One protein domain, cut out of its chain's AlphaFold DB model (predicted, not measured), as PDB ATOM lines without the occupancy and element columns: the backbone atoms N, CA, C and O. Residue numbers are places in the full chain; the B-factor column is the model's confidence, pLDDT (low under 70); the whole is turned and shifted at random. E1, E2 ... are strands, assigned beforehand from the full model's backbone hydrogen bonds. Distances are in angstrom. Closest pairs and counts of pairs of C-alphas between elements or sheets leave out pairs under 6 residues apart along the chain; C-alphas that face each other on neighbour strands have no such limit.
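This is residues 183 to 213 and 233 to 293 of the 308 residues of an uncharacterized protein of Gimesia benthica (UniProt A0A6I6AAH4). Two strongly twisted sheets of four strands lie face to face as a sandwich, their strands crossed at 35 degrees. The sheets come near each other along the side of edge strands E1 and E2, while at the other side edge strands E6 and E7 stay apart. The printed part has 92 residues, with eight named strands, E1 to E8 in order along the chain, and no named helix: the class is all strand. Both sheets are antiparallel, in the orders E1, E8, E5, E6 and E2, E3, E4, E7. The whole is compact, with a radius of gyration of the C-alphas of 12.3 A and spans of 35 by 30 by 18 A.

Find C-alpha 183 at (96.561, 120.947, 52.348); from there E1 runs 20.4 A to residue 189. Next come E2, residues 198 to 201, and E3, residues 204 to 209, 15.8 A long. Beyond the cut, start at C-alpha 234, at (102.970, 133.870, 75.239), where E4 begins its 18.9 A to residue 240. E5, residues 245 to 251, is 17.2 A long; E6 holds residues 257 to 262 and E7 residues 271 to 275. E8, the longest strand, runs 26.7 A from residue 284 to C-alpha 293 at (94.336, 111.509, 55.837).

Begin with E1, antiparallel to E8 at 158 degrees: N 184 and O 289 are 2.9 A apart, within hydrogen-bond range. On the other side of E8 look for E5, with N 249 and O 286 at 2.8 A. E5 and E6 form a hairpin, with N 248 and O 261 at 2.8 A. In the second sheet, the hairpin E2 and E3 has N 199 and O 206 at 2.8 A. E3 and E4 show N 207 and O 237 at 2.9 A, and E4 and E7 show N 236 and O 273 at 2.8 A. Between the sheets, the closest C-alphas of E1 and E2 are those of Ala 186 and Ile 201, 6.2 A apart; those of E2 and E8 are Ile 201 and Val 287, at 6.6 A. E6 and E7 are apart.

The two C-alphas farthest apart, those of Asn 213 and Lys 292, are 39.0 A from each other. At the cut, residues 214 to 232 are not printed, and C-alphas 213 and 233 are 9.6 A apart. Of the links that are printed whole, none is long. The mean pLDDT of the printed part is 80.4; look for values under 70 at residues 191 to 192, 210 to 213, 233, 241 to 242 and 263 to 269.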
ATOM      1  N   VAL A 183      96.385 119.890  51.351       89.19
ATOM      2  CA  VAL A 183      96.561 120.947  52.348       89.19
ATOM      3  C   VAL A 183      95.521 122.038  52.119       89.19
ATOM      4  O   VAL A 183      95.449 122.603  51.029       89.19
ATOM      5  N   LYS A 184      94.756 122.362  53.159       92.38
ATOM      6  CA  LYS A 184      93.881 123.535  53.220       92.38
ATOM      7  C   LYS A 184      94.407 124.530  54.244       92.38
ATOM      8  O   LYS A 184      95.152 124.161  55.152       92.38
ATOM      9  N   SER A 185      94.006 125.787  54.089       94.00
ATOM     10  CA  SER A 185      94.406 126.877  54.968       94.00
ATOM     11  C   SER A 185      93.219 127.750  55.366       94.00
ATOM     12  O   SER A 185      92.248 127.898  54.625       94.00
ATOM     13  N   ALA A 186      93.292 128.322  56.564       93.69
ATOM     14  CA  ALA A 186      92.374 129.341  57.057       93.69
ATOM     15  C   ALA A 186      93.182 130.361  57.848       93.69
ATOM     16  O   ALA A 186      94.081 129.982  58.601       93.69
ATOM     17  N   SER A 187      92.872 131.645  57.678       92.88
ATOM     18  CA  SER A 187      93.569 132.729  58.373       92.88
ATOM     19  C   SER A 187      92.584 133.603  59.139       92.88
ATOM     20  O   SER A 187      91.460 133.803  58.683       92.88
ATOM     21  N   ALA A 188      93.006 134.136  60.282       90.94
ATOM     22  CA  ALA A 188      92.234 135.107  61.050       90.94
ATOM     23  C   ALA A 188      93.150 136.195  61.609       90.94
ATOM     24  O   ALA A 188      94.216 135.898  62.156       90.94
ATOM     25  N   ARG A 189      92.720 137.456  61.489       89.06
ATOM     26  CA  ARG A 189      93.389 138.591  62.128       89.06
ATOM     27  C   ARG A 189      93.070 138.602  63.621       89.06
ATOM     28  O   ARG A 189      91.911 138.509  64.014       89.06
ATOM     29  N   ILE A 190      94.109 138.733  64.434       83.44
ATOM     30  CA  ILE A 190      94.066 138.810  65.892       83.44
ATOM     31  C   ILE A 190      94.977 139.977  66.308       83.44
ATOM     32  O   ILE A 190      96.104 139.763  66.736       83.44
ATOM     33  N   PRO A 191      94.535 141.234  66.157       67.88
ATOM     34  CA  PRO A 191      95.404 142.407  66.299       67.88
ATOM     35  C   PRO A 191      95.954 142.627  67.717       67.88
ATOM     36  O   PRO A 191      96.933 143.348  67.878       67.88
ATOM     37  N   ALA A 192      95.351 142.018  68.742       67.88
ATOM     38  CA  ALA A 192      95.734 142.239  70.136       67.88
ATOM     39  C   ALA A 192      96.233 140.988  70.877       67.88
ATOM     40  O   ALA A 192      96.633 141.137  72.029       67.88
ATOM     41  N   PHE A 193      96.190 139.792  70.258       71.19
ATOM     42  CA  PHE A 193      96.504 138.489  70.885       71.19
ATOM     43  C   PHE A 193      96.194 138.474  72.391       71.19
ATOM     44  O   PHE A 193      97.076 138.286  73.232       71.19
ATOM     45  N   GLN A 194      94.941 138.785  72.739       71.06
ATOM     46  CA  GLN A 194      94.574 138.977  74.136       71.06
ATOM     47  C   GLN A 194      94.641 137.642  74.866       71.06
ATOM     48  O   GLN A 194      94.170 136.615  74.374       71.06
ATOM     49  N   ALA A 195      95.253 137.661  76.047       72.00
ATOM     50  CA  ALA A 195      95.343 136.470  76.864       72.00
ATOM     51  C   ALA A 195      93.954 135.976  77.287       72.00
ATOM     52  O   ALA A 195      93.021 136.751  77.467       72.00
ATOM     53  N   ASP A 196      93.870 134.662  77.444       77.88
ATOM     54  CA  ASP A 196      92.703 133.870  77.808       77.88
ATOM     55  C   ASP A 196      91.554 133.934  76.783       77.88
ATOM     56  O   ASP A 196      90.483 133.366  76.997       77.88
ATOM     57  N   GLN A 197      91.800 134.536  75.612       80.12
ATOM     58  CA  GLN A 197      90.867 134.532  74.496       80.12
ATOM     59  C   GLN A 197      90.987 133.239  73.686       80.12
ATOM     60  O   GLN A 197      92.077 132.827  73.271       80.12
ATOM     61  N   GLN A 198      89.841 132.603  73.437       84.56
ATOM     62  CA  GLN A 198      89.734 131.457  72.546       84.56
ATOM     63  C   GLN A 198      89.315 131.902  71.142       84.56
ATOM     64  O   GLN A 198      88.325 132.605  70.959       84.56
ATOM     65  N   HIS A 199      90.040 131.420  70.143       85.00
ATOM     66  CA  HIS A 199      89.761 131.602  68.727       85.00
ATOM     67  C   HIS A 199      89.542 130.242  68.065       85.00
ATOM     68  O   HIS A 199      90.164 129.246  68.439       85.00
ATOM     69  N   GLN A 200      88.675 130.192  67.058       88.62
ATOM     70  CA  GLN A 200      88.514 129.020  66.203       88.62
ATOM     71  C   GLN A 200      88.922 129.392  64.779       88.62
ATOM     72  O   GLN A 200      88.344 130.297  64.185       88.62
ATOM     73  N   ILE A 201      89.928 128.700  64.243       88.31
ATOM     74  CA  ILE A 201      90.473 128.951  62.905       88.31
ATOM     75  C   ILE A 201      90.596 127.602  62.203       88.31
ATOM     76  O   ILE A 201      91.397 126.749  62.594       88.31
ATOM     77  N   GLY A 202      89.753 127.381  61.192       86.75
ATOM     78  CA  GLY A 202      89.629 126.075  60.546       86.75
ATOM     79  C   GLY A 202      89.299 124.965  61.565       86.75
ATOM     80  O   GLY A 202      88.400 125.144  62.394       86.75
ATOM     81  N   PRO A 203      90.011 123.819  61.548       85.19
ATOM     82  CA  PRO A 203      89.758 122.693  62.449       85.19
ATOM     83  C   PRO A 203      90.417 122.834  63.837       85.19
ATOM     84  O   PRO A 203      90.481 121.853  64.584       85.19
ATOM     85  N   VAL A 204      90.929 124.020  64.189       82.62
ATOM     86  CA  VAL A 204      91.696 124.257  65.420       82.62
ATOM     87  C   VAL A 204      90.989 125.245  66.326       82.62
ATOM     88  O   VAL A 204      90.582 126.323  65.898       82.62
ATOM     89  N   SER A 205      90.899 124.893  67.608       84.50
ATOM     90  CA  SER A 205      90.679 125.867  68.674       84.50
ATOM     91  C   SER A 205      92.018 126.293  69.266       84.50
ATOM     92  O   SER A 205      92.866 125.455  69.577       84.50
ATOM     93  N   PHE A 206      92.191 127.594  69.424       79.88
ATOM     94  CA  PHE A 206      93.417 128.233  69.858       79.88
ATOM     95  C   PHE A 206      93.128 129.128  71.052       79.88
ATOM     96  O   PHE A 206      92.212 129.940  70.986       79.88
ATOM     97  N   THR A 207      93.905 129.004  72.119       83.31
ATOM     98  CA  THR A 207      93.816 129.892  73.279       83.31
ATOM     99  C   THR A 207      95.178 130.514  73.524       83.31
ATOM    100  O   THR A 207      96.158 129.794  73.731       83.31
ATOM    101  N   VAL A 208      95.236 131.844  73.503       79.44
ATOM    102  CA  VAL A 208      96.408 132.600  73.959       79.44
ATOM    103  C   VAL A 208      96.344 132.649  75.473       79.44
ATOM    104  O   VAL A 208      95.290 132.925  76.016       79.44
ATOM    105  N   MET A 209      97.432 132.389  76.178       74.44
ATOM    106  CA  MET A 209      97.488 132.483  77.635       74.44
ATOM    107  C   MET A 209      98.626 133.410  78.042       74.44
ATOM    108  O   MET A 209      99.655 133.489  77.357       74.44
ATOM    109  N   LYS A 210      98.463 134.081  79.190       68.38
ATOM    110  CA  LYS A 210      99.559 134.847  79.796       68.38
ATOM    111  C   LYS A 210     100.750 133.918  80.059       68.38
ATOM    112  O   LYS A 210     100.550 132.753  80.420       68.38
ATOM    113  N   PRO A 211     101.989 134.407  79.917       65.00
ATOM    114  CA  PRO A 211     103.156 133.597  80.195       65.00
ATOM    115  C   PRO A 211     103.163 133.212  81.674       65.00
ATOM    116  O   PRO A 211     103.225 134.056  82.567       65.00
ATOM    117  N   ILE A 212     103.092 131.909  81.944       59.47
ATOM    118  CA  ILE A 212     103.256 131.394  83.299       59.47
ATOM    119  C   ILE A 212     104.761 131.375  83.585       59.47
ATOM    120  O   ILE A 212     105.454 130.409  83.266       59.47
ATOM    121  N   ASN A 213     105.273 132.437  84.212       53.62
ATOM    122  CA  ASN A 213     106.625 132.484  84.784       53.62
ATOM    123  C   ASN A 213     106.690 131.697  86.106       53.62
ATOM    124  O   ASN A 213     107.180 132.194  87.116       53.62
ATOM    125  N   GLU A 233     106.889 135.179  76.244       65.81
ATOM    126  CA  GLU A 233     105.916 136.246  76.001       65.81
ATOM    127  C   GLU A 233     104.495 135.680  75.978       65.81
ATOM    128  O   GLU A 233     103.620 136.234  76.637       65.81
ATOM    129  N   TRP A 234     104.285 134.515  75.346       70.81
ATOM    130  CA  TRP A 234     102.970 133.870  75.239       70.81
ATOM    131  C   TRP A 234     103.026 132.351  75.391       70.81
ATOM    132  O   TRP A 234     104.016 131.697  75.047       70.81
ATOM    133  N   VAL A 235     101.914 131.785  75.866       71.94
ATOM    134  CA  VAL A 235     101.643 130.346  75.805       71.94
ATOM    135  C   VAL A 235     100.425 130.116  74.926       71.94
ATOM    136  O   VAL A 235      99.380 130.715  75.150       71.94
ATOM    137  N   PHE A 236     100.545 129.230  73.944       76.44
ATOM    138  CA  PHE A 236      99.445 128.862  73.063       76.44
ATOM    139  C   PHE A 236      98.970 127.464  73.375       76.44
ATOM    140  O   PHE A 236      99.727 126.505  73.230       76.44
ATOM    141  N   THR A 237      97.705 127.352  73.763       79.38
ATOM    142  CA  THR A 237      97.032 126.061  73.830       79.38
ATOM    143  C   THR A 237      96.322 125.811  72.507       79.38
ATOM    144  O   THR A 237      95.405 126.540  72.133       79.38
ATOM    145  N   ILE A 238      96.748 124.773  71.798       77.94
ATOM    146  CA  ILE A 238      96.217 124.357  70.500       77.94
ATOM    147  C   ILE A 238      95.464 123.043  70.686       77.94
ATOM    148  O   ILE A 238      96.027 122.053  71.156       77.94
ATOM    149  N   LYS A 239      94.184 123.038  70.312       78.50
ATOM    150  CA  LYS A 239      93.303 121.867  70.367       78.50
ATOM    151  C   LYS A 239      92.802 121.526  68.956       78.50
ATOM    152  O   LYS A 239      91.821 122.129  68.503       78.50
ATOM    153  N   PRO A 240      93.466 120.609  68.232       70.69
ATOM    154  CA  PRO A 240      92.965 120.061  66.974       70.69
ATOM    155  C   PRO A 240      91.694 119.245  67.216       70.69
ATOM    156  O   PRO A 240      91.673 118.346  68.057       70.69
ATOM    157  N   ARG A 241      90.625 119.558  66.474       65.25
ATOM    158  CA  ARG A 241      89.325 118.900  66.664       65.25
ATOM    159  C   ARG A 241      89.134 117.642  65.829       65.25
ATOM    160  O   ARG A 241      88.629 116.686  66.385       65.25
ATOM    161  N   LEU A 242      89.469 117.665  64.530       69.38
ATOM    162  CA  LEU A 242      89.079 116.603  63.575       69.38
ATOM    163  C   LEU A 242      90.117 116.276  62.482       69.38
ATOM    164  O   LEU A 242      90.037 115.224  61.845       69.38
ATOM    165  N   LYS A 243      91.070 117.177  62.214       78.81
ATOM    166  CA  LYS A 243      91.987 117.076  61.068       78.81
ATOM    167  C   LYS A 243      93.447 117.205  61.516       78.81
ATOM    168  O   LYS A 243      93.721 118.069  62.354       78.81
ATOM    169  N   PRO A 244      94.376 116.403  60.961       80.62
ATOM    170  CA  PRO A 244      95.804 116.557  61.213       80.62
ATOM    171  C   PRO A 244      96.292 117.943  60.791       80.62
ATOM    172  O   PRO A 244      96.028 118.393  59.672       80.62
ATOM    173  N   LEU A 245      97.012 118.621  61.683       83.81
ATOM    174  CA  LEU A 245      97.569 119.942  61.412       83.81
ATOM    175  C   LEU A 245      98.924 119.807  60.751       83.81
ATOM    176  O   LEU A 245      99.777 119.088  61.246       83.81
ATOM    177  N   LYS A 246      99.137 120.545  59.666       85.31
ATOM    178  CA  LYS A 246     100.440 120.633  59.011       85.31
ATOM    179  C   LYS A 246     101.346 121.597  59.759       85.31
ATOM    180  O   LYS A 246     102.472 121.253  60.102       85.31
ATOM    181  N   ASN A 247     100.864 122.813  59.985       88.94
ATOM    182  CA  ASN A 247     101.555 123.843  60.744       88.94
ATOM    183  C   ASN A 247     100.588 124.984  61.100       88.94
ATOM    184  O   ASN A 247      99.459 125.064  60.607       88.94
ATOM    185  N   ILE A 248     101.056 125.858  61.980       89.31
ATOM    186  CA  ILE A 248     100.438 127.132  62.316       89.31
ATOM    187  C   ILE A 248     101.480 128.208  62.036       89.31
ATOM    188  O   ILE A 248     102.610 128.130  62.510       89.31
ATOM    189  N   GLU A 249     101.105 129.200  61.252       92.75
ATOM    190  CA  GLU A 249     101.929 130.351  60.918       92.75
ATOM    191  C   GLU A 249     101.398 131.557  61.684       92.75
ATOM    192  O   GLU A 249     100.198 131.839  61.682       92.75
ATOM    193  N   LEU A 250     102.300 132.257  62.358       90.44
ATOM    194  CA  LEU A 250     102.049 133.566  62.935       90.44
ATOM    195  C   LEU A 250     102.562 134.601  61.948       90.44
ATOM    196  O   LEU A 250     103.686 134.463  61.454       90.44
ATOM    197  N   LEU A 251     101.733 135.599  61.652       92.44
ATOM    198  CA  LEU A 251     101.999 136.592  60.621       92.44
ATOM    199  C   LEU A 251     101.886 138.015  61.170       92.44
ATOM    200  O   LEU A 251     101.110 138.258  62.102       92.44
ATOM    201  N   ASN A 252     102.654 138.933  60.586       91.31
ATOM    202  CA  ASN A 252     102.567 140.366  60.866       91.31
ATOM    203  C   ASN A 252     101.382 141.033  60.140       91.31
ATOM    204  O   ASN A 252     100.542 140.353  59.540       91.31
ATOM    205  N   ALA A 253     101.274 142.363  60.253       88.56
ATOM    206  CA  ALA A 253     100.160 143.135  59.693       88.56
ATOM    207  C   ALA A 253     100.125 143.093  58.158       88.56
ATOM    208  O   ALA A 253      99.046 143.105  57.560       88.56
ATOM    209  N   GLU A 254     101.296 142.958  57.547       91.12
ATOM    210  CA  GLU A 254     101.551 142.859  56.114       91.12
ATOM    211  C   GLU A 254     101.264 141.444  55.582       91.12
ATOM    212  O   GLU A 254     101.117 141.238  54.379       91.12
ATOM    213  N   GLY A 255     101.106 140.463  56.478       89.38
ATOM    214  CA  GLY A 255     100.819 139.072  56.139       89.38
ATOM    215  C   GLY A 255     102.060 138.222  55.871       89.38
ATOM    216  O   GLY A 255     101.938 137.137  55.296       89.38
ATOM    217  N   GLU A 256     103.232 138.677  56.302       93.50
ATOM    218  CA  GLU A 256     104.489 137.936  56.246       93.50
ATOM    219  C   GLU A 256     104.603 136.969  57.427       93.50
ATOM    220  O   GLU A 256     104.163 137.253  58.541       93.50
ATOM    221  N   VAL A 257     105.203 135.800  57.196       93.75
ATOM    222  CA  VAL A 257     105.346 134.767  58.231       93.75
ATOM    223  C   VAL A 257     106.513 135.108  59.154       93.75
ATOM    224  O   VAL A 257     107.673 135.009  58.760       93.75
ATOM    225  N   ILE A 258     106.211 135.415  60.415       92.25
ATOM    226  CA  ILE A 258     107.220 135.712  61.444       92.25
ATOM    227  C   ILE A 258     107.612 134.475  62.261       92.25
ATOM    228  O   ILE A 258     108.712 134.394  62.812       92.25
ATOM    229  N   LYS A 259     106.719 133.480  62.349       89.56
ATOM    230  CA  LYS A 259     106.990 132.210  63.028       89.56
ATOM    231  C   LYS A 259     106.139 131.096  62.443       89.56
ATOM    232  O   LYS A 259     104.917 131.202  62.403       89.56
ATOM    233  N   THR A 260     106.774 129.980  62.105       89.88
ATOM    234  CA  THR A 260     106.076 128.730  61.795       89.88
ATOM    235  C   THR A 260     106.202 127.774  62.971       89.88
ATOM    236  O   THR A 260     107.300 127.412  63.396       89.88
ATOM    237  N   ILE A 261     105.061 127.346  63.489       85.88
ATOM    238  CA  ILE A 261     104.925 126.232  64.414       85.88
ATOM    239  C   ILE A 261     104.535 125.036  63.553       85.88
ATOM    240  O   ILE A 261     103.371 124.877  63.191       85.88
ATOM    241  N   ASN A 262     105.514 124.216  63.167       82.00
ATOM    242  CA  ASN A 262     105.205 122.954  62.493       82.00
ATOM    243  C   ASN A 262     104.276 122.136  63.388       82.00
ATOM    244  O   ASN A 262     104.417 122.178  64.613       82.00
ATOM    245  N   GLY A 263     103.274 121.511  62.771       65.75
ATOM    246  CA  GLY A 263     102.092 121.039  63.470       65.75
ATOM    247  C   GLY A 263     102.430 120.166  64.675       65.75
ATOM    248  O   GLY A 263     103.470 119.503  64.700       65.75
ATOM    249  N   PRO A 264     101.528 120.104  65.659       60.00
ATOM    250  CA  PRO A 264     101.281 118.844  66.321       60.00
ATOM    251  C   PRO A 264     100.433 117.962  65.390       60.00
ATOM    252  O   PRO A 264      99.423 118.411  64.845       60.00
ATOM    253  N   TYR A 265     100.807 116.699  65.218       66.25
ATOM    254  CA  TYR A 265     100.121 115.789  64.296       66.25
ATOM    255  C   TYR A 265      99.195 114.803  65.007       66.25
ATOM    256  O   TYR A 265      99.325 113.608  64.801       66.25
ATOM    257  N   PHE A 266      98.240 115.263  65.822       65.62
ATOM    258  CA  PHE A 266      97.255 114.345  66.419       65.62
ATOM    259  C   PHE A 266      95.883 114.993  66.596       65.62
ATOM    260  O   PHE A 266      95.783 116.193  66.824       65.62
ATOM    261  N   HIS A 267      94.824 114.190  66.513       56.28
ATOM    262  CA  HIS A 267      93.447 114.568  66.831       56.28
ATOM    263  C   HIS A 267      93.189 114.388  68.336       56.28
ATOM    264  O   HIS A 267      93.564 113.368  68.903       56.28
ATOM    265  N   GLY A 268      92.506 115.334  68.990       55.62
ATOM    266  CA  GLY A 268      91.969 115.152  70.350       55.62
ATOM    267  C   GLY A 268      92.933 115.430  71.512       55.62
ATOM    268  O   GLY A 268      92.474 115.663  72.630       55.62
ATOM    269  N   ALA A 269      94.244 115.490  71.270       63.38
ATOM    270  CA  ALA A 269      95.213 115.956  72.261       63.38
ATOM    271  C   ALA A 269      95.295 117.493  72.280       63.38
ATOM    272  O   ALA A 269      95.168 118.146  71.249       63.38
ATOM    273  N   SER A 270      95.512 118.084  73.459       70.88
ATOM    274  CA  SER A 270      95.790 119.520  73.600       70.88
ATOM    275  C   SER A 270      97.297 119.742  73.692       70.88
ATOM    276  O   SER A 270      97.960 119.098  74.501       70.88
ATOM    277  N   PHE A 271      97.828 120.676  72.910       73.81
ATOM    278  CA  PHE A 271      99.255 120.990  72.874       73.81
ATOM    279  C   PHE A 271      99.506 122.382  73.430       73.81
ATOM    280  O   PHE A 271      98.747 123.302  73.139       73.81
ATOM    281  N   GLN A 272     100.577 122.535  74.205       76.94
ATOM    282  CA  GLN A 272     101.013 123.827  74.721       76.94
ATOM    283  C   GLN A 272     102.342 124.221  74.090       76.94
ATOM    284  O   GLN A 272     103.329 123.495  74.207       76.94
ATOM    285  N   TYR A 273     102.364 125.383  73.448       75.38
ATOM    286  CA  TYR A 273     103.568 125.966  72.872       75.38
ATOM    287  C   TYR A 273     103.953 127.212  73.647       75.38
ATOM    288  O   TYR A 273     103.161 128.139  73.792       75.38
ATOM    289  N   PHE A 274     105.189 127.228  74.125       74.44
ATOM    290  CA  PHE A 274     105.782 128.377  74.786       74.44
ATOM    291  C   PHE A 274     106.549 129.162  73.730       74.44
ATOM    292  O   PHE A 274     107.503 128.631  73.160       74.44
ATOM    293  N   LEU A 275     106.124 130.393  73.442       72.88
ATOM    294  CA  LEU A 275     106.870 131.255  72.535       72.88
ATOM    295  C   LEU A 275     107.850 132.134  73.300       72.88
ATOM    296  O   LEU A 275     107.512 132.802  74.281       72.88
ATOM    297  N   GLU A 276     109.076 132.116  72.797       74.69
ATOM    298  CA  GLU A 276     110.083 133.135  73.061       74.69
ATOM    299  C   GLU A 276     109.629 134.485  72.483       74.69
ATOM    300  O   GLU A 276     108.746 134.502  71.614       74.69
ATOM    301  N   PRO A 277     110.209 135.610  72.937       74.62
ATOM    302  CA  PRO A 277     109.827 136.928  72.461       74.62
ATOM    303  C   PRO A 277     110.077 137.004  70.962       74.62
ATOM    304  O   PRO A 277     111.165 136.667  70.482       74.62
ATOM    305  N   LEU A 278     109.060 137.421  70.218       78.12
ATOM    306  CA  LEU A 278     109.184 137.602  68.781       78.12
ATOM    307  C   LEU A 278     109.729 139.006  68.502       78.12
ATOM    308  O   LEU A 278     109.445 139.953  69.231       78.12
ATOM    309  N   LYS A 279     110.518 139.148  67.431       81.19
ATOM    310  CA  LYS A 279     111.024 140.463  66.988       81.19
ATOM    311  C   LYS A 279     109.889 141.418  66.614       81.19
ATOM    312  O   LYS A 279     110.044 142.627  66.722       81.19
ATOM    313  N   GLU A 280     108.768 140.852  66.186       84.62
ATOM    314  CA  GLU A 280     107.569 141.556  65.774       84.62
ATOM    315  C   GLU A 280     106.342 140.880  66.392       84.62
ATOM    316  O   GLU A 280     106.321 139.660  66.583       84.62
ATOM    317  N   LYS A 281     105.314 141.670  66.720       84.12
ATOM    318  CA  LYS A 281     104.064 141.129  67.253       84.12
ATOM    319  C   LYS A 281     103.225 140.549  66.110       84.12
ATOM    320  O   LYS A 281     102.959 141.260  65.144       84.12
ATOM    321  N   PRO A 282     102.752 139.297  66.218       87.44
ATOM    322  CA  PRO A 282     101.818 138.762  65.260       87.44
ATOM    323  C   PRO A 282     100.501 139.516  65.375       87.44
ATOM    324  O   PRO A 282     100.040 139.847  66.465       87.44
ATOM    325  N   THR A 283      99.875 139.738  64.233       89.06
ATOM    326  CA  THR A 283      98.535 140.323  64.126       89.06
ATOM    327  C   THR A 283      97.589 139.395  63.372       89.06
ATOM    328  O   THR A 283      96.395 139.674  63.273       89.06
ATOM    329  N   MET A 284      98.088 138.265  62.863       90.81
ATOM    330  CA  MET A 284      97.309 137.256  62.161       90.81
ATOM    331  C   MET A 284      97.853 135.850  62.432       90.81
ATOM    332  O   MET A 284      99.043 135.644  62.667       90.81
ATOM    333  N   ILE A 285      96.956 134.869  62.383       90.31
ATOM    334  CA  ILE A 285      97.292 133.446  62.398       90.31
ATOM    335  C   ILE A 285      96.795 132.825  61.106       90.31
ATOM    336  O   ILE A 285      95.646 133.053  60.727       90.31
ATOM    337  N   ARG A 286      97.616 131.979  60.486       92.94
ATOM    338  CA  ARG A 286      97.199 131.036  59.450       92.94
ATOM    339  C   ARG A 286      97.377 129.614  59.958       92.94
ATOM    340  O   ARG A 286      98.446 129.228  60.418       92.94
ATOM    341  N   VAL A 287      96.321 128.823  59.868       91.19
ATOM    342  CA  VAL A 287      96.330 127.399  60.202       91.19
ATOM    343  C   VAL A 287      96.304 126.614  58.905       91.19
ATOM    344  O   VAL A 287      95.394 126.809  58.100       91.19
ATOM    345  N   ASN A 288      97.267 125.710  58.721       91.06
ATOM    346  CA  ASN A 288      97.303 124.790  57.590       91.06
ATOM    347  C   ASN A 288      97.053 123.356  58.085       91.06
ATOM    348  O   ASN A 288      97.711 122.889  59.018       91.06
ATOM    349  N   TRP A 289      96.127 122.634  57.459       89.31
ATOM    350  CA  TRP A 289      95.769 121.258  57.829       89.31
ATOM    351  C   TRP A 289      95.633 120.360  56.605       89.31
ATOM    352  O   TRP A 289      95.512 120.841  55.480       89.31
ATOM    353  N   PHE A 290      95.642 119.050  56.834       86.25
ATOM    354  CA  PHE A 290      95.399 118.055  55.797       86.25
ATOM    355  C   PHE A 290      93.932 117.639  55.782       86.25
ATOM    356  O   PHE A 290      93.385 117.180  56.789       86.25
ATOM    357  N   GLU A 291      93.282 117.809  54.635       86.75
ATOM    358  CA  GLU A 291      91.860 117.521  54.477       86.75
ATOM    359  C   GLU A 291      91.591 116.018  54.401       86.75
ATOM    360  O   GLU A 291      90.643 115.513  55.020       86.75
ATOM    361  N   LYS A 292      92.460 115.305  53.682       83.69
ATOM    362  CA  LYS A 292      92.435 113.851  53.553       83.69
ATOM    363  C   LYS A 292      93.584 113.268  54.349       83.69
ATOM    364  O   LYS A 292      94.719 113.717  54.245       83.69
ATOM    365  N   TRP A 293      93.301 112.242  55.131       81.88
ATOM    366  CA  TRP A 293      94.336 111.509  55.837       81.88
ATOM    367  C   TRP A 293      93.916 110.056  56.012       81.88
ATOM    368  O   TRP A 293      92.729 109.726  55.964       81.88
TER     369      TRP A 293